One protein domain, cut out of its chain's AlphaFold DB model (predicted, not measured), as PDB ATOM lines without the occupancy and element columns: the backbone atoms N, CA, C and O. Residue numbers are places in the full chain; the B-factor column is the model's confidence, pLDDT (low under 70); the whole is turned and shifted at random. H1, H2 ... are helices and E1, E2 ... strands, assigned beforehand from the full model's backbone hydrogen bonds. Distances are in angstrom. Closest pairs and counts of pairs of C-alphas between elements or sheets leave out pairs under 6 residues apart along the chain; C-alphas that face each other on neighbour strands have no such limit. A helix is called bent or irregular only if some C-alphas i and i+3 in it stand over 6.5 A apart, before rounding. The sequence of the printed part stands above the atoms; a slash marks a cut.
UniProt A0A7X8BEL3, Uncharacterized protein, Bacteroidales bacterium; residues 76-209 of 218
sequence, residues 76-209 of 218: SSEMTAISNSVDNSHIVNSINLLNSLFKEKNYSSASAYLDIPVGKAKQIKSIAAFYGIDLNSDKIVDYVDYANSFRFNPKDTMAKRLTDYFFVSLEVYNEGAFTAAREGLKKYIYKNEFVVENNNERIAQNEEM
ATOM      1  N   SER A  76     239.980 140.841 134.275       95.50
ATOM      2  CA  SER A  76     238.679 140.190 134.402       95.50
ATOM      3  C   SER A  76     238.079 140.441 135.783       95.50
ATOM      4  O   SER A  76     238.784 140.583 136.780       95.50
ATOM      5  N   SER A  77     236.755 140.512 135.832       95.44
ATOM      6  CA  SER A  77     235.966 140.522 137.058       95.44
ATOM      7  C   SER A  77     234.779 139.596 136.867       95.44
ATOM      8  O   SER A  77     234.117 139.631 135.829       95.44
ATOM      9  N   GLU A  78     234.523 138.771 137.874       94.50
ATOM     10  CA  GLU A  78     233.446 137.790 137.862       94.50
ATOM     11  C   GLU A  78     232.419 138.135 138.939       94.50
ATOM     12  O   GLU A  78     232.758 138.606 140.027       94.50
ATOM     13  N   MET A  79     231.147 137.915 138.621       93.56
ATOM     14  CA  MET A  79     230.023 138.164 139.513       93.56
ATOM     15  C   MET A  79     229.046 136.998 139.433       93.56
ATOM     16  O   MET A  79     228.677 136.573 138.343       93.56
ATOM     17  N   THR A  80     228.587 136.522 140.587       94.50
ATOM     18  CA  THR A  80     227.435 135.615 140.674       94.50
ATOM     19  C   THR A  80     226.180 136.446 140.905       94.50
ATOM     20  O   THR A  80     226.195 137.363 141.727       94.50
ATOM     21  N   ALA A  81     225.110 136.161 140.168       93.38
ATOM     22  CA  ALA A  81     223.878 136.932 140.216       93.38
ATOM     23  C   ALA A  81     222.636 136.042 140.137       93.38
ATOM     24  O   ALA A  81     222.654 134.956 139.563       93.38
ATOM     25  N   ILE A  82     221.546 136.550 140.709       92.88
ATOM     26  CA  ILE A  82     220.212 135.950 140.674       92.88
ATOM     27  C   ILE A  82     219.246 137.020 140.182       92.88
ATOM     28  O   ILE A  82     219.249 138.150 140.676       92.88
ATOM     29  N   SER A  83     218.405 136.661 139.221       91.38
ATOM     30  CA  SER A  83     217.234 137.437 138.846       91.38
ATOM     31  C   SER A  83     216.049 136.966 139.674       91.38
ATOM     32  O   SER A  83     215.629 135.818 139.586       91.38
ATOM     33  N   ASN A  84     215.489 137.872 140.471       88.19
ATOM     34  CA  ASN A  84     214.258 137.598 141.212       88.19
ATOM     35  C   ASN A  84     212.996 137.946 140.412       88.19
ATOM     36  O   ASN A  84     211.889 137.710 140.886       88.19
ATOM     37  N   SER A  85     213.164 138.570 139.245       86.81
ATOM     38  CA  SER A  85     212.062 139.153 138.480       86.81
ATOM     39  C   SER A  85     211.772 138.379 137.210       86.81
ATOM     40  O   SER A  85     210.640 138.361 136.782       86.81
ATOM     41  N   VAL A  86     212.750 137.743 136.581       89.75
ATOM     42  CA  VAL A  86     212.544 136.932 135.367       89.75
ATOM     43  C   VAL A  86     213.455 135.713 135.406       89.75
ATOM     44  O   VAL A  86     214.450 135.734 136.130       89.75
ATOM     45  N   ASP A  87     213.166 134.692 134.598       92.06
ATOM     46  CA  ASP A  87     214.053 133.533 134.450       92.06
ATOM     47  C   ASP A  87     215.483 133.982 134.096       92.06
ATOM     48  O   ASP A  87     215.699 134.793 133.184       92.06
ATOM     49  N   ASN A  88     216.471 133.451 134.820       93.25
ATOM     50  CA  ASN A  88     217.883 133.780 134.623       93.25
ATOM     51  C   ASN A  88     218.346 133.519 133.186       93.25
ATOM     52  O   ASN A  88     219.214 134.230 132.686       93.25
ATOM     53  N   SER A  89     217.743 132.556 132.492       92.06
ATOM     54  CA  SER A  89     218.052 132.236 131.102       92.06
ATOM     55  C   SER A  89     217.773 133.407 130.163       92.06
ATOM     56  O   SER A  89     218.543 133.644 129.228       92.06
ATOM     57  N   HIS A  90     216.720 134.192 130.423       92.00
ATOM     58  CA  HIS A  90     216.445 135.406 129.654       92.00
ATOM     59  C   HIS A  90     217.536 136.454 129.873       92.00
ATOM     60  O   HIS A  90     218.053 137.000 128.899       92.00
ATOM     61  N   ILE A  91     217.949 136.673 131.126       93.50
ATOM     62  CA  ILE A  91     219.027 137.616 131.454       93.50
ATOM     63  C   ILE A  91     220.349 137.182 130.819       93.50
ATOM     64  O   ILE A  91     221.008 137.989 130.165       93.50
ATOM     65  N   VAL A  92     220.713 135.903 130.938       94.62
ATOM     66  CA  VAL A  92     221.929 135.343 130.330       94.62
ATOM     67  C   VAL A  92     221.934 135.567 128.818       94.62
ATOM     68  O   VAL A  92     222.934 136.028 128.263       94.62
ATOM     69  N   ASN A  93     220.814 135.299 128.145       93.25
ATOM     70  CA  ASN A  93     220.688 135.520 126.707       93.25
ATOM     71  C   ASN A  93     220.817 137.006 126.344       93.25
ATOM     72  O   ASN A  93     221.568 137.335 125.427       93.25
ATOM     73  N   SER A  94     220.163 137.911 127.078       94.38
ATOM     74  CA  SER A  94     220.284 139.359 126.856       94.38
ATOM     75  C   SER A  94     221.723 139.856 127.020       94.38
ATOM     76  O   SER A  94     222.226 140.584 126.165       94.38
ATOM     77  N   ILE A  95     222.430 139.425 128.069       95.94
ATOM     78  CA  ILE A  95     223.840 139.793 128.275       95.94
ATOM     79  C   ILE A  95     224.715 139.243 127.141       95.94
ATOM     80  O   ILE A  95     225.584 139.947 126.632       95.94
ATOM     81  N   ASN A  96     224.473 138.015 126.682       96.12
ATOM     82  CA  ASN A  96     225.251 137.427 125.589       96.12
ATOM     83  C   ASN A  96     224.964 138.066 124.216       96.12
ATOM     84  O   ASN A  96     225.869 138.146 123.378       96.12
ATOM     85  N   LEU A  97     223.756 138.590 123.995       95.44
ATOM     86  CA  LEU A  97     223.459 139.442 122.840       95.44
ATOM     87  C   LEU A  97     224.268 140.742 122.902       95.44
ATOM     88  O   LEU A  97     224.935 141.093 121.928       95.44
ATOM     89  N   LEU A  98     224.305 141.405 124.063       96.62
ATOM     90  CA  LEU A  98     225.159 142.575 124.279       96.62
ATOM     91  C   LEU A  98     226.647 142.246 124.048       96.62
ATOM     92  O   LEU A  98     227.354 143.014 123.394       96.62
ATOM     93  N   ASN A  99     227.121 141.087 124.517       97.31
ATOM     94  CA  ASN A  99     228.499 140.629 124.320       97.31
ATOM     95  C   ASN A  99     228.898 140.541 122.841       97.31
ATOM     96  O   ASN A  99     230.048 140.787 122.476       97.31
ATOM     97  N   SER A 100     227.948 140.163 121.986       97.31
ATOM     98  CA  SER A 100     228.192 139.978 120.554       97.31
ATOM     99  C   SER A 100     228.612 141.291 119.889       97.31
ATOM    100  O   SER A 100     229.526 141.289 119.068       97.31
ATOM    101  N   LEU A 101     228.096 142.433 120.364       97.69
ATOM    102  CA  LEU A 101     228.524 143.758 119.902       97.69
ATOM    103  C   LEU A 101     230.009 144.030 120.185       97.69
ATOM    104  O   LEU A 101     230.679 144.669 119.375       97.69
ATOM    105  N   PHE A 102     230.550 143.538 121.304       96.81
ATOM    106  CA  PHE A 102     231.977 143.672 121.618       96.81
ATOM    107  C   PHE A 102     232.839 142.750 120.753       96.81
ATOM    108  O   PHE A 102     233.872 143.186 120.242       96.81
ATOM    109  N   LYS A 103     232.385 141.514 120.507       95.25
ATOM    110  CA  LYS A 103     233.059 140.571 119.594       95.25
ATOM    111  C   LYS A 103     233.139 141.117 118.166       95.25
ATOM    112  O   LYS A 103     234.177 141.007 117.518       95.25
ATOM    113  N   GLU A 104     232.071 141.764 117.713       97.06
ATOM    114  CA  GLU A 104     231.970 142.411 116.400       97.06
ATOM    115  C   GLU A 104     232.633 143.797 116.349       97.06
ATOM    116  O   GLU A 104     232.671 144.428 115.294       97.06
ATOM    117  N   LYS A 105     233.177 144.290 117.472       96.44
ATOM    118  CA  LYS A 105     233.765 145.635 117.611       96.44
ATOM    119  C   LYS A 105     232.779 146.774 117.294       96.44
ATOM    120  O   LYS A 105     233.193 147.891 116.976       96.44
ATOM    121  N   ASN A 106     231.475 146.532 117.434       97.62
ATOM    122  CA  ASN A 106     230.409 147.521 117.276       97.62
ATOM    123  C   ASN A 106     230.232 148.354 118.561       97.62
ATOM    124  O   ASN A 106     229.202 148.333 119.242       97.62
ATOM    125  N   TYR A 107     231.273 149.117 118.902       97.56
ATOM    126  CA  TYR A 107     231.323 149.889 120.147       97.56
ATOM    127  C   TYR A 107     230.309 151.033 120.202       97.56
ATOM    128  O   TYR A 107     229.951 151.464 121.294       97.56
ATOM    129  N   SER A 108     229.852 151.536 119.050       97.62
ATOM    130  CA  SER A 108     228.840 152.597 119.015       97.62
ATOM    131  C   SER A 108     227.490 152.085 119.509       97.62
ATOM    132  O   SER A 108     226.852 152.741 120.327       97.62
ATOM    133  N   SER A 109     227.081 150.894 119.066       97.19
ATOM    134  CA  SER A 109     225.836 150.277 119.533       97.19
ATOM    135  C   SER A 109     225.965 149.843 120.989       97.19
ATOM    136  O   SER A 109     225.086 150.130 121.795       97.19
ATOM    137  N   ALA A 110     227.093 149.224 121.360       97.25
ATOM    138  CA  ALA A 110     227.343 148.819 122.744       97.25
ATOM    139  C   ALA A 110     227.290 150.013 123.715       97.25
ATOM    140  O   ALA A 110     226.687 149.924 124.780       97.25
ATOM    141  N   SER A 111     227.872 151.149 123.318       97.50
ATOM    142  CA  SER A 111     227.813 152.416 124.051       97.50
ATOM    143  C   SER A 111     226.381 152.914 124.249       97.50
ATOM    144  O   SER A 111     226.045 153.324 125.357       97.50
ATOM    145  N   ALA A 112     225.536 152.827 123.218       96.75
ATOM    146  CA  ALA A 112     224.137 153.232 123.299       96.75
ATOM    147  C   ALA A 112     223.303 152.309 124.206       96.75
ATOM    148  O   ALA A 112     222.479 152.791 124.981       96.75
ATOM    149  N   TYR A 113     223.526 150.991 124.147       95.88
ATOM    150  CA  TYR A 113     222.816 150.032 125.002       95.88
ATOM    151  C   TYR A 113     223.211 150.142 126.476       95.88
ATOM    152  O   TYR A 113     222.350 150.027 127.345       95.88
ATOM    153  N   LEU A 114     224.496 150.370 126.752       96.69
ATOM    154  CA  LEU A 114     225.023 150.519 128.108       96.69
ATOM    155  C   LEU A 114     224.878 151.937 128.668       96.69
ATOM    156  O   LEU A 114     225.132 152.132 129.853       96.69
ATOM    157  N   ASP A 115     224.514 152.919 127.841       96.94
ATOM    158  CA  ASP A 115     224.471 154.333 128.225       96.94
ATOM    159  C   ASP A 115     225.811 154.811 128.835       96.94
ATOM    160  O   ASP A 115     225.886 155.373 129.931       96.94
ATOM    161  N   ILE A 116     226.908 154.518 128.125       97.12
ATOM    162  CA  ILE A 116     228.277 154.923 128.486       97.12
ATOM    163  C   ILE A 116     228.974 155.584 127.297       97.12
ATOM    164  O   ILE A 116     228.650 155.262 126.157       97.12
ATOM    165  N   PRO A 117     229.997 156.432 127.503       97.19
ATOM    166  CA  PRO A 117     230.756 157.003 126.393       97.19
ATOM    167  C   PRO A 117     231.412 155.929 125.514       97.19
ATOM    168  O   PRO A 117     232.012 154.981 126.028       97.19
ATOM    169  N   VAL A 118     231.415 156.123 124.190       97.25
ATOM    170  CA  VAL A 118     232.049 155.198 123.224       97.25
ATOM    171  C   VAL A 118     233.518 154.925 123.568       97.25
ATOM    172  O   VAL A 118     234.001 153.803 123.426       97.25
ATOM    173  N   GLY A 119     234.236 155.933 124.076       96.44
ATOM    174  CA  GLY A 119     235.619 155.779 124.535       96.44
ATOM    175  C   GLY A 119     235.773 154.754 125.663       96.44
ATOM    176  O   GLY A 119     236.749 154.011 125.662       96.44
ATOM    177  N   LYS A 120     234.800 154.664 126.580       96.62
ATOM    178  CA  LYS A 120     234.753 153.644 127.639       96.62
ATOM    179  C   LYS A 120     234.313 152.289 127.093       96.62
ATOM    180  O   LYS A 120     234.927 151.293 127.447       96.62
ATOM    181  N   ALA A 121     233.341 152.252 126.179       97.19
ATOM    182  CA  ALA A 121     232.923 151.010 125.525       97.19
ATOM    183  C   ALA A 121     234.085 150.319 124.784       97.19
ATOM    184  O   ALA A 121     234.231 149.108 124.872       97.19
ATOM    185  N   LYS A 122     234.978 151.083 124.137       96.88
ATOM    186  CA  LYS A 122     236.202 150.551 123.499       96.88
ATOM    187  C   LYS A 122     237.202 149.918 124.475       96.88
ATOM    188  O   LYS A 122     238.058 149.153 124.044       96.88
ATOM    189  N   GLN A 123     237.134 150.263 125.761       96.94
ATOM    190  CA  GLN A 123     237.981 149.665 126.799       96.94
ATOM    191  C   GLN A 123     237.409 148.349 127.328       96.94
ATOM    192  O   GLN A 123     238.085 147.667 128.091       96.94
ATOM    193  N   ILE A 124     236.183 147.990 126.948       97.12
ATOM    194  CA  ILE A 124     235.555 146.731 127.325       97.12
ATOM    195  C   ILE A 124     235.897 145.701 126.251       97.12
ATOM    196  O   ILE A 124     235.647 145.913 125.064       97.12
ATOM    197  N   LYS A 125     236.490 144.592 126.680       95.94
ATOM    198  CA  LYS A 125     236.834 143.459 125.823       95.94
ATOM    199  C   LYS A 125     235.638 142.522 125.661       95.94
ATOM    200  O   LYS A 125     235.332 142.132 124.538       95.94
ATOM    201  N   SER A 126     234.955 142.186 126.756       96.56
ATOM    202  CA  SER A 126     233.754 141.345 126.732       96.56
ATOM    203  C   SER A 126     232.888 141.532 127.974       96.56
ATOM    204  O   SER A 126     233.401 141.825 129.053       96.56
ATOM    205  N   ILE A 127     231.585 141.294 127.825       96.62
ATOM    206  CA  ILE A 127     230.621 141.178 128.927       96.62
ATOM    207  C   ILE A 127     229.788 139.933 128.653       96.62
ATOM    208  O   ILE A 127     228.888 139.983 127.826       96.62
ATOM    209  N   ALA A 128     230.105 138.810 129.281       96.75
ATOM    210  CA  ALA A 128     229.495 137.521 128.964       96.75
ATOM    211  C   ALA A 128     228.798 136.923 130.184       96.75
ATOM    212  O   ALA A 128     229.254 137.119 131.308       96.75
ATOM    213  N   ALA A 129     227.712 136.185 129.952       96.38
ATOM    214  CA  ALA A 129     226.985 135.482 130.999       96.38
ATOM    215  C   ALA A 129     226.980 133.968 130.763       96.38
ATOM    216  O   ALA A 129     226.837 133.502 129.630       96.38
ATOM    217  N   PHE A 130     227.118 133.211 131.846       96.12
ATOM    218  CA  PHE A 130     227.345 131.772 131.851       96.12
ATOM    219  C   PHE A 130     226.514 131.085 132.929       96.12
ATOM    220  O   PHE A 130     226.016 131.719 133.860       96.12
ATOM    221  N   TYR A 131     226.413 129.767 132.807       95.44
ATOM    222  CA  TYR A 131     225.746 128.915 133.782       95.44
ATOM    223  C   TYR A 131     226.764 128.111 134.589       95.44
ATOM    224  O   TYR A 131     227.837 127.764 134.087       95.44
ATOM    225  N   GLY A 132     226.389 127.793 135.826       94.62
ATOM    226  CA  GLY A 132     227.076 126.786 136.626       94.62
ATOM    227  C   GLY A 132     226.672 125.383 136.188       94.62
ATOM    228  O   GLY A 132     225.536 125.160 135.761       94.62
ATOM    229  N   ILE A 133     227.608 124.450 136.292       94.00
ATOM    230  CA  ILE A 133     227.391 123.026 136.078       94.00
ATOM    231  C   ILE A 133     227.518 122.319 137.422       94.00
ATOM    232  O   ILE A 133     228.465 122.556 138.171       94.00
ATOM    233  N   ASP A 134     226.541 121.467 137.680       93.81
ATOM    234  CA  ASP A 134     226.473 120.517 138.780       93.81
ATOM    235  C   ASP A 134     226.680 119.127 138.175       93.81
ATOM    236  O   ASP A 134     225.936 118.731 137.279       93.81
ATOM    237  N   LEU A 135     227.715 118.408 138.592       92.69
ATOM    238  CA  LEU A 135     228.080 117.093 138.071       92.69
ATOM    239  C   LEU A 135     227.383 115.944 138.803       92.69
ATOM    240  O   LEU A 135     227.361 114.834 138.270       92.69
ATOM    241  N   ASN A 136     226.842 116.172 139.999       91.62
ATOM    242  CA  ASN A 136     226.350 115.121 140.893       91.62
ATOM    243  C   ASN A 136     224.850 115.271 141.261       91.62
ATOM    244  O   ASN A 136     224.308 114.415 141.961       91.62
ATOM    245  N   SER A 137     224.163 116.291 140.735       88.31
ATOM    246  CA  SER A 137     222.766 116.647 141.022       88.31
ATOM    247  C   SER A 137     222.483 117.032 142.486       88.31
ATOM    248  O   SER A 137     221.357 116.838 142.959       88.31
ATOM    249  N   ASP A 138     223.454 117.593 143.209       92.38
ATOM    250  CA  ASP A 138     223.272 118.105 144.577       92.38
ATOM    251  C   ASP A 138     222.831 119.583 144.649       92.38
ATOM    252  O   ASP A 138     222.552 120.092 145.739       92.38
ATOM    253  N   LYS A 139     222.667 120.239 143.492       90.19
ATOM    254  CA  LYS A 139     222.333 121.664 143.316       90.19
ATOM    255  C   LYS A 139     223.440 122.632 143.739       90.19
ATOM    256  O   LYS A 139     223.159 123.805 143.999       90.19
ATOM    257  N   ILE A 140     224.684 122.177 143.788       90.88
ATOM    258  CA  ILE A 140     225.865 122.996 144.050       90.88
ATOM    259  C   ILE A 140     226.646 123.153 142.740       90.88
ATOM    260  O   ILE A 140     226.679 122.264 141.896       90.88
ATOM    261  N   VAL A 141     227.255 124.325 142.520       93.25
ATOM    262  CA  VAL A 141     228.162 124.477 141.369       93.25
ATOM    263  C   VAL A 141     229.466 123.763 141.644       93.25
ATOM    264  O   VAL A 141     230.185 124.148 142.565       93.25
ATOM    265  N   ASP A 142     229.831 122.861 140.743       93.56
ATOM    266  CA  ASP A 142     231.188 122.333 140.663       93.56
ATOM    267  C   ASP A 142     232.090 123.242 139.824       93.56
ATOM    268  O   ASP A 142     233.228 123.529 140.200       93.56
ATOM    269  N   TYR A 143     231.593 123.725 138.679       93.56
ATOM    270  CA  TYR A 143     232.325 124.674 137.835       93.56
ATOM    271  C   TYR A 143     231.413 125.549 136.962       93.56
ATOM    272  O   TYR A 143     230.253 125.229 136.711       93.56
ATOM    273  N   VAL A 144     231.953 126.662 136.456       93.88
ATOM    274  CA  VAL A 144     231.257 127.566 135.523       93.88
ATOM    275  C   VAL A 144     231.648 127.244 134.082       93.88
ATOM    276  O   VAL A 144     232.831 127.138 133.754       93.88
ATOM    277  N   ASP A 145     230.663 127.123 133.191       92.81
ATOM    278  CA  ASP A 145     230.896 126.808 131.777       92.81
ATOM    279  C   ASP A 145     231.295 128.049 130.949       92.81
ATOM    280  O   ASP A 145     230.556 128.511 130.076       92.81
ATOM    281  N   TYR A 146     232.490 128.592 131.203       89.25
ATOM    282  CA  TYR A 146     233.026 129.764 130.486       89.25
ATOM    283  C   TYR A 146     233.249 129.532 128.984       89.25
ATOM    284  O   TYR A 146     233.250 130.474 128.190       89.25
ATOM    285  N   ALA A 147     233.433 128.276 128.574       85.69
ATOM    286  CA  ALA A 147     233.621 127.910 127.173       85.69
ATOM    287  C   ALA A 147     232.294 127.676 126.432       85.69
ATOM    288  O   ALA A 147     232.310 127.458 125.218       85.69
ATOM    289  N   ASN A 148     231.155 127.702 127.139       82.31
ATOM    290  CA  ASN A 148     229.856 127.254 126.633       82.31
ATOM    291  C   ASN A 148     229.955 125.872 125.950       82.31
ATOM    292  O   ASN A 148     229.382 125.622 124.877       82.31
ATOM    293  N   SER A 149     230.782 125.000 126.528       84.44
ATOM    294  CA  SER A 149     231.144 123.688 125.997       84.44
ATOM    295  C   SER A 149     230.290 122.577 126.589       84.44
ATOM    296  O   SER A 149     230.251 121.490 126.012       84.44
ATOM    297  N   PHE A 150     229.552 122.842 127.672       84.81
ATOM    298  CA  PHE A 150     228.644 121.866 128.245       84.81
ATOM    299  C   PHE A 150     227.590 121.470 127.208       84.81
ATOM    300  O   PHE A 150     226.916 122.302 126.585       84.81
ATOM    301  N   ARG A 151     227.466 120.163 126.993       81.31
ATOM    302  CA  ARG A 151     226.456 119.558 126.129       81.31
ATOM    303  C   ARG A 151     225.676 118.587 126.986       81.31
ATOM    304  O   ARG A 151     226.249 117.643 127.518       81.31
ATOM    305  N   PHE A 152     224.377 118.838 127.111       78.75
ATOM    306  CA  PHE A 152     223.488 117.926 127.807       78.75
ATOM    307  C   PHE A 152     223.541 116.558 127.121       78.75
ATOM    308  O   PHE A 152     223.256 116.446 125.927       78.75
ATOM    309  N   ASN A 153     223.930 115.533 127.874       81.88
ATOM    310  CA  ASN A 153     223.892 114.153 127.428       81.88
ATOM    311  C   ASN A 153     222.632 113.505 128.018       81.88
ATOM    312  O   ASN A 153     222.595 113.285 129.222       81.88
ATOM    313  N   PRO A 154     221.625 113.128 127.209       77.44
ATOM    314  CA  PRO A 154     220.399 112.515 127.723       77.44
ATOM    315  C   PRO A 154     220.612 111.202 128.492       77.44
ATOM    316  O   PRO A 154     219.709 110.757 129.193       77.44
ATOM    317  N   LYS A 155     221.777 110.556 128.339       83.88
ATOM    318  CA  LYS A 155     222.152 109.333 129.068       83.88
ATOM    319  C   LYS A 155     222.825 109.609 130.414       83.88
ATOM    320  O   LYS A 155     222.995 108.676 131.191       83.88
ATOM    321  N   ASP A 156     223.235 110.849 130.663       81.81
ATOM    322  CA  ASP A 156     223.838 111.289 131.915       81.81
ATOM    323  C   ASP A 156     222.832 112.165 132.662       81.81
ATOM    324  O   ASP A 156     222.551 113.300 132.281       81.81
ATOM    325  N   THR A 157     222.232 111.606 133.709       80.31
ATOM    326  CA  THR A 157     221.244 112.312 134.531       80.31
ATOM    327  C   THR A 157     221.868 113.058 135.705       80.31
ATOM    328  O   THR A 157     221.133 113.741 136.423       80.31
ATOM    329  N   MET A 158     223.170 112.882 135.946       85.75
ATOM    330  CA  MET A 158     223.868 113.483 137.081       85.75
ATOM    331  C   MET A 158     224.289 114.904 136.723       85.75
ATOM    332  O   MET A 158     223.885 115.840 137.414       85.75
ATOM    333  N   ALA A 159     224.978 115.061 135.589       90.25
ATOM    334  CA  ALA A 159     225.475 116.350 135.138       90.25
ATOM    335  C   ALA A 159     224.354 117.250 134.593       90.25
ATOM    336  O   ALA A 159     223.718 116.955 133.575       90.25
ATOM    337  N   LYS A 160     224.122 118.389 135.245       91.12
ATOM    338  CA  LYS A 160     223.080 119.356 134.896       91.12
ATOM    339  C   LYS A 160     223.604 120.780 134.904       91.12
ATOM    340  O   LYS A 160     224.478 121.170 135.670       91.12
ATOM    341  N   ARG A 161     223.003 121.586 134.035       91.50
ATOM    342  CA  ARG A 161     223.142 123.037 134.067       91.50
ATOM    343  C   ARG A 161     222.231 123.589 135.158       91.50
ATOM    344  O   ARG A 161     221.030 123.334 135.118       91.50
ATOM    345  N   LEU A 162     222.791 124.378 136.066       92.06
ATOM    346  CA  LEU A 162     222.025 125.107 137.068       92.06
ATOM    347  C   LEU A 162     221.528 126.432 136.490       92.06
ATOM    348  O   LEU A 162     222.283 127.176 135.861       92.06
ATOM    349  N   THR A 163     220.242 126.705 136.696       91.12
ATOM    350  CA  THR A 163     219.550 127.903 136.196       91.12
ATOM    351  C   THR A 163     219.095 128.838 137.312       91.12
ATOM    352  O   THR A 163     218.584 129.911 137.015       91.12
ATOM    353  N   ASP A 164     219.294 128.475 138.582       90.50
ATOM    354  CA  ASP A 164     218.841 129.255 139.750       90.50
ATOM    355  C   ASP A 164     219.662 130.535 139.972       90.50
ATOM    356  O   ASP A 164     219.193 131.508 140.562       90.50
ATOM    357  N   TYR A 165     220.872 130.573 139.425       92.12
ATOM    358  CA  TYR A 165     221.746 131.738 139.363       92.12
ATOM    359  C   TYR A 165     222.611 131.650 138.109       92.12
ATOM    360  O   TYR A 165     222.714 130.611 137.454       92.12
ATOM    361  N   PHE A 166     223.241 132.763 137.767       94.88
ATOM    362  CA  PHE A 166     224.119 132.876 136.616       94.88
ATOM    363  C   PHE A 166     225.387 133.640 136.978       94.88
ATOM    364  O   PHE A 166     225.455 134.367 137.972       94.88
ATOM    365  N   PHE A 167     226.399 133.476 136.139       96.19
ATOM    366  CA  PHE A 167     227.711 134.074 136.321       96.19
ATOM    367  C   PHE A 167     227.952 135.086 135.218       96.19
ATOM    368  O   PHE A 167     227.714 134.791 134.052       96.19
ATOM    369  N   VAL A 168     228.431 136.273 135.565       96.56
ATOM    370  CA  VAL A 168     228.808 137.307 134.603       96.56
ATOM    371  C   VAL A 168     230.311 137.505 134.674       96.56
ATOM    372  O   VAL A 168     230.839 137.795 135.744       96.56
ATOM    373  N   SER A 169     230.982 137.388 133.531       96.44
ATOM    374  CA  SER A 169     232.387 137.752 133.371       96.44
ATOM    375  C   SER A 169     232.493 139.048 132.578       96.44
ATOM    376  O   SER A 169     231.960 139.176 131.470       96.44
ATOM    377  N   LEU A 170     233.179 140.021 133.164       96.62
ATOM    378  CA  LEU A 170     233.481 141.311 132.570       96.62
ATOM    379  C   LEU A 170     234.989 141.409 132.361       96.62
ATOM    380  O   LEU A 170     235.753 141.397 133.322       96.62
ATOM    381  N   GLU A 171     235.408 141.565 131.110       96.88
ATOM    382  CA  GLU A 171     236.808 141.755 130.749       96.88
ATOM    383  C   GLU A 171     237.025 143.156 130.175       96.88
ATOM    384  O   GLU A 171     236.292 143.602 129.286       96.88
ATOM    385  N   VAL A 172     238.060 143.850 130.644       97.31
ATOM    386  CA  VAL A 172     238.401 145.215 130.220       97.31
ATOM    387  C   VAL A 172     239.898 145.357 129.957       97.31
ATOM    388  O   VAL A 172     240.721 144.747 130.628       97.31
ATOM    389  N   TYR A 173     240.276 146.204 129.003       96.06
ATOM    390  CA  TYR A 173     241.677 146.568 128.751       96.06
ATOM    391  C   TYR A 173     242.222 147.564 129.786       96.06
ATOM    392  O   TYR A 173     243.433 147.679 129.969       96.06
ATOM    393  N   ASN A 174     241.333 148.288 130.471       94.81
ATOM    394  CA  ASN A 174     241.677 149.273 131.489       94.81
ATOM    395  C   ASN A 174     240.720 149.160 132.681       94.81
ATOM    396  O   ASN A 174     239.505 149.246 132.504       94.81
ATOM    397  N   GLU A 175     241.263 149.028 133.892       94.00
ATOM    398  CA  GLU A 175     240.480 148.860 135.126       94.00
ATOM    399  C   GLU A 175     239.477 149.999 135.370       94.00
ATOM    400  O   GLU A 175     238.364 149.775 135.845       94.00
ATOM    401  N   GLY A 176     239.793 151.227 134.945       93.50
ATOM    402  CA  GLY A 176     238.896 152.381 135.041       93.50
ATOM    403  C   GLY A 176     237.636 152.284 134.167       93.50
ATOM    404  O   GLY A 176     236.829 153.220 134.148       93.50
ATOM    405  N   ALA A 177     237.467 151.207 133.395       95.31
ATOM    406  CA  ALA A 177     236.241 150.893 132.669       95.31
ATOM    407  C   ALA A 177     235.260 150.026 133.478       95.31
ATOM    408  O   ALA A 177     234.071 150.044 133.157       95.31
ATOM    409  N   PHE A 178     235.706 149.333 134.538       95.69
ATOM    410  CA  PHE A 178     234.861 148.410 135.308       95.69
ATOM    411  C   PHE A 178     233.602 149.080 135.856       95.69
ATOM    412  O   PHE A 178     232.499 148.580 135.647       95.69
ATOM    413  N   THR A 179     233.739 150.239 136.504       95.56
ATOM    414  CA  THR A 179     232.594 150.956 137.085       95.56
ATOM    415  C   THR A 179     231.573 151.347 136.021       95.56
ATOM    416  O   THR A 179     230.381 151.114 136.197       95.56
ATOM    417  N   ALA A 180     232.034 151.892 134.890       95.94
ATOM    418  CA  ALA A 180     231.150 152.292 133.798       95.94
ATOM    419  C   ALA A 180     230.431 151.079 133.187       95.94
ATOM    420  O   ALA A 180     229.224 151.126 132.978       95.94
ATOM    421  N   ALA A 181     231.154 149.981 132.955       95.94
ATOM    422  CA  ALA A 181     230.583 148.749 132.427       95.94
ATOM    423  C   ALA A 181     229.560 148.126 133.390       95.94
ATOM    424  O   ALA A 181     228.485 147.727 132.954       95.94
ATOM    425  N   ARG A 182     229.850 148.097 134.697       94.62
ATOM    426  CA  ARG A 182     228.946 147.570 135.728       94.62
ATOM    427  C   ARG A 182     227.648 148.366 135.813       94.62
ATOM    428  O   ARG A 182     226.572 147.778 135.791       94.62
ATOM    429  N   GLU A 183     227.736 149.691 135.925       95.38
ATOM    430  CA  GLU A 183     226.536 150.531 136.015       95.38
ATOM    431  C   GLU A 183     225.761 150.540 134.692       95.38
ATOM    432  O   GLU A 183     224.534 150.469 134.702       95.38
ATOM    433  N   GLY A 184     226.462 150.529 133.555       96.31
ATOM    434  CA  GLY A 184     225.829 150.388 132.248       96.31
ATOM    435  C   GLY A 184     225.103 149.053 132.083       96.31
ATOM    436  O   GLY A 184     223.990 149.024 131.570       96.31
ATOM    437  N   LEU A 185     225.678 147.948 132.570       95.69
ATOM    438  CA  LEU A 185     225.051 146.627 132.512       95.69
ATOM    439  C   LEU A 185     223.770 146.580 133.351       95.69
ATOM    440  O   LEU A 185     222.756 146.061 132.892       95.69
ATOM    441  N   LYS A 186     223.790 147.171 134.553       93.19
ATOM    442  CA  LYS A 186     222.580 147.319 135.374       93.19
ATOM    443  C   LYS A 186     221.507 148.106 134.627       93.19
ATOM    444  O   LYS A 186     220.377 147.639 134.538       93.19
ATOM    445  N   LYS A 187     221.857 149.267 134.059       93.88
ATOM    446  CA  LYS A 187     220.926 150.080 133.259       93.88
ATOM    447  C   LYS A 187     220.362 149.297 132.078       93.88
ATOM    448  O   LYS A 187     219.163 149.346 131.846       93.88
ATOM    449  N   TYR A 188     221.207 148.561 131.360       94.44
ATOM    450  CA  TYR A 188     220.797 147.734 130.228       94.44
ATOM    451  C   TYR A 188     219.746 146.691 130.633       94.44
ATOM    452  O   TYR A 188     218.728 146.564 129.959       94.44
ATOM    453  N   ILE A 189     219.950 146.003 131.763       91.88
ATOM    454  CA  ILE A 189     218.988 145.029 132.295       91.88
ATOM    455  C   ILE A 189     217.683 145.719 132.717       91.88
ATOM    456  O   ILE A 189     216.607 145.279 132.323       91.88
ATOM    457  N   TYR A 190     217.763 146.827 133.460       88.56
ATOM    458  CA  TYR A 190     216.585 147.558 133.947       88.56
ATOM    459  C   TYR A 190     215.857 148.381 132.878       88.56
ATOM    460  O   TYR A 190     214.776 148.896 133.138       88.56
ATOM    461  N   LYS A 191     216.416 148.509 131.673       88.69
ATOM    462  CA  LYS A 191     215.725 149.112 130.529       88.69
ATOM    463  C   LYS A 191     214.743 148.139 129.871       88.69
ATOM    464  O   LYS A 191     213.905 148.567 129.084       88.69
ATOM    465  N   ASN A 192     214.857 146.842 130.154       87.38
ATOM    466  CA  ASN A 192     213.941 145.848 129.622       87.38
ATOM    467  C   ASN A 192     212.580 145.958 130.329       87.38
ATOM    468  O   ASN A 192     212.468 145.627 131.508       87.38
ATOM    469  N   GLU A 193     211.564 146.405 129.591       87.06
ATOM    470  CA  GLU A 193     210.194 146.597 130.080       87.06
ATOM    471  C   GLU A 193     209.639 145.333 130.742       87.06
ATOM    472  O   GLU A 193     209.158 145.404 131.867       87.06
ATOM    473  N   PHE A 194     209.860 144.159 130.145       87.38
ATOM    474  CA  PHE A 194     209.425 142.881 130.712       87.38
ATOM    475  C   PHE A 194     210.036 142.600 132.095       87.38
ATOM    476  O   PHE A 194     209.370 142.085 132.992       87.38
ATOM    477  N   VAL A 195     211.309 142.963 132.300       88.19
ATOM    478  CA  VAL A 195     211.980 142.802 133.603       88.19
ATOM    479  C   VAL A 195     211.387 143.755 134.638       88.19
ATOM    480  O   VAL A 195     211.215 143.373 135.796       88.19
ATOM    481  N   VAL A 196     211.086 144.989 134.230       89.81
ATOM    482  CA  VAL A 196     210.522 146.023 135.104       89.81
ATOM    483  C   VAL A 196     209.086 145.687 135.492       89.81
ATOM    484  O   VAL A 196     208.770 145.697 136.679       89.81
ATOM    485  N   GLU A 197     208.241 145.333 134.527       91.19
ATOM    486  CA  GLU A 197     206.845 144.953 134.754       91.19
ATOM    487  C   GLU A 197     206.742 143.750 135.691       91.19
ATOM    488  O   GLU A 197     206.086 143.842 136.729       91.19
ATOM    489  N   ASN A 198     207.470 142.660 135.414       90.50
ATOM    490  CA  ASN A 198     207.398 141.478 136.273       90.50
ATOM    491  C   ASN A 198     207.962 141.747 137.679       90.50
ATOM    492  O   ASN A 198     207.507 141.170 138.667       90.50
ATOM    493  N   ASN A 199     208.935 142.658 137.802       91.62
ATOM    494  CA  ASN A 199     209.406 143.097 139.110       91.62
ATOM    495  C   ASN A 199     208.347 143.907 139.873       91.62
ATOM    496  O   ASN A 199     208.215 143.717 141.081       91.62
ATOM    497  N   ASN A 200     207.620 144.794 139.196       93.56
ATOM    498  CA  ASN A 200     206.576 145.613 139.811       93.56
ATOM    499  C   ASN A 200     205.400 144.750 140.285       93.56
ATOM    500  O   ASN A 200     204.969 144.898 141.425       93.56
ATOM    501  N   GLU A 201     204.956 143.793 139.467       93.88
ATOM    502  CA  GLU A 201     203.925 142.816 139.850       93.88
ATOM    503  C   GLU A 201     204.347 142.002 141.078       93.88
ATOM    504  O   GLU A 201     203.589 141.847 142.036       93.88
ATOM    505  N   ARG A 202     205.603 141.544 141.111       92.69
ATOM    506  CA  ARG A 202     206.159 140.830 142.267       92.69
ATOM    507  C   ARG A 202     206.163 141.688 143.535       92.69
ATOM    508  O   ARG A 202     205.874 141.179 144.615       92.69
ATOM    509  N   ILE A 203     206.509 142.973 143.429       94.62
ATOM    510  CA  ILE A 203     206.467 143.904 144.568       94.62
ATOM    511  C   ILE A 203     205.024 144.061 145.060       94.62
ATOM    512  O   ILE A 203     204.786 143.895 146.253       94.62
ATOM    513  N   ALA A 204     204.066 144.277 144.155       95.44
ATOM    514  CA  ALA A 204     202.653 144.422 144.502       95.44
ATOM    515  C   ALA A 204     202.090 143.173 145.209       95.44
ATOM    516  O   ALA A 204     201.415 143.283 146.232       95.44
ATOM    517  N   GLN A 205     202.423 141.974 144.720       94.75
ATOM    518  CA  GLN A 205     202.025 140.710 145.351       94.75
ATOM    519  C   GLN A 205     202.632 140.540 146.749       94.75
ATOM    520  O   GLN A 205     201.944 140.114 147.678       94.75
ATOM    521  N   ASN A 206     203.907 140.897 146.921       94.81
ATOM    522  CA  ASN A 206     204.568 140.833 148.223       94.81
ATOM    523  C   ASN A 206     203.952 141.821 149.222       94.81
ATOM    524  O   ASN A 206     203.758 141.474 150.386       94.81
ATOM    525  N   GLU A 207     203.625 143.036 148.782       96.81
ATOM    526  CA  GLU A 207     202.948 144.035 149.613       96.81
ATOM    527  C   GLU A 207     201.553 143.567 150.048       96.81
ATOM    528  O   GLU A 207     201.180 143.747 151.210       96.81
ATOM    529  N   GLU A 208     200.796 142.923 149.155       96.25
ATOM    530  CA  GLU A 208     199.510 142.308 149.496       96.25
ATOM    531  C   GLU A 208     199.680 141.187 150.528       96.25
ATOM    532  O   GLU A 208     198.978 141.163 151.537       96.25
ATOM    533  N   MET A 209     200.656 140.298 150.334       95.00
ATOM    534  CA  MET A 209     200.918 139.191 151.256       95.00
ATOM    535  C   MET A 209     201.303 139.691 152.655       95.00
ATOM    536  O   MET A 209     200.781 139.199 153.654       95.00
TER     537      MET A 209
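Overview. This is residues 76 to 209 of the 218 residues of an uncharacterized protein of Bacteroidales bacterium (UniProt A0A7X8BEL3). A narrow, twisted sheet of three strands has H1 packed along it over E2, while H2, H3 and H4 cluster at the end of the sheet where E2 begins and E3 ends. Beyond the opposite end a long loop, residues 135 to 159, reaches away, and H5 makes an arm whose residues 204 to 209 stick out. The printed part has 134 residues, with five named helices and three named strands in the order E1 H1 H2 H3 E2 E3 H4 H5; the sheet order is E1 E3 E2, antiparallel, and the class is mixed, helices and strands. It is only just compact, close to loose, with a radius of gyration of the C-alphas of 16.5 A, and flat, spanning 47 by 43 by 22 A.

Along the chain. E1, residues 76 to 81, begins at C-alpha 76 (238.679, 140.190, 134.402). H1, residues 88 to 103, is 22.4 A long; H2 is residues 107 to 114 and H3 residues 118 to 121. E2, residues 124 to 134, is 30.0 A long and starts at C-alpha 124 (235.555, 146.731, 127.325). E3, residues 160 to 172, is 30.4 A long and bends by 89 degrees at residue 164. H4, residues 175 to 190, is 24.0 A long and only just irregular: C-alphas 176 and 179 are 6.8 A apart. H5, residues 193 to 209, is 24.3 A long and ends at C-alpha 209 (200.918, 139.191, 151.256).

Arrangement. E1 and E3 are antiparallel neighbours, with N 79 and O 168 at 2.9 A. E3 and E2 form an antiparallel hairpin, with N 128 and O 169 at 2.9 A and N 162 and O 132 at 2.9 A. H1 is on the sheet at a height of 7.4 A, over E2 and along the strands; the closest C-alphas of the two are Asn 99 and Ile 127, 5.1 A. With residues 98 to 102 alone H1 touches H2, its partner in a helical hairpin, at Leu 101 and Ala 110, whose C-alphas are 5.9 A apart. H2, the hub, also touches H3, closest C-alphas Ser 111 and Val 118, 5.1 A, and residues 181 to 188 of H4, closest C-alphas Leu 114 and Gly 184, 4.2 A. Two layers, helices on one face of a sheet, are made by H4 and the sheet; H4 has a height of 9.9 A over the sheet. H5 is close to but not clearly touching H4, closest C-alphas Tyr 190 and Val 196, 6.4 A, and apart from the three strands. In H2 and H5 every O i to N i+4 pair is within hydrogen-bond range, in H1 and H4 10 of 12 each; H3 is too short for one.

Size, cuts and confidence. The C-alphas farthest apart, Gly 119 and Lys 155, are 48.6 A apart. The printed part has no cut, and its one long link is E2 to E3, 25 residues. Mean pLDDT of the printed part is 93.1; no printed residue is under 70.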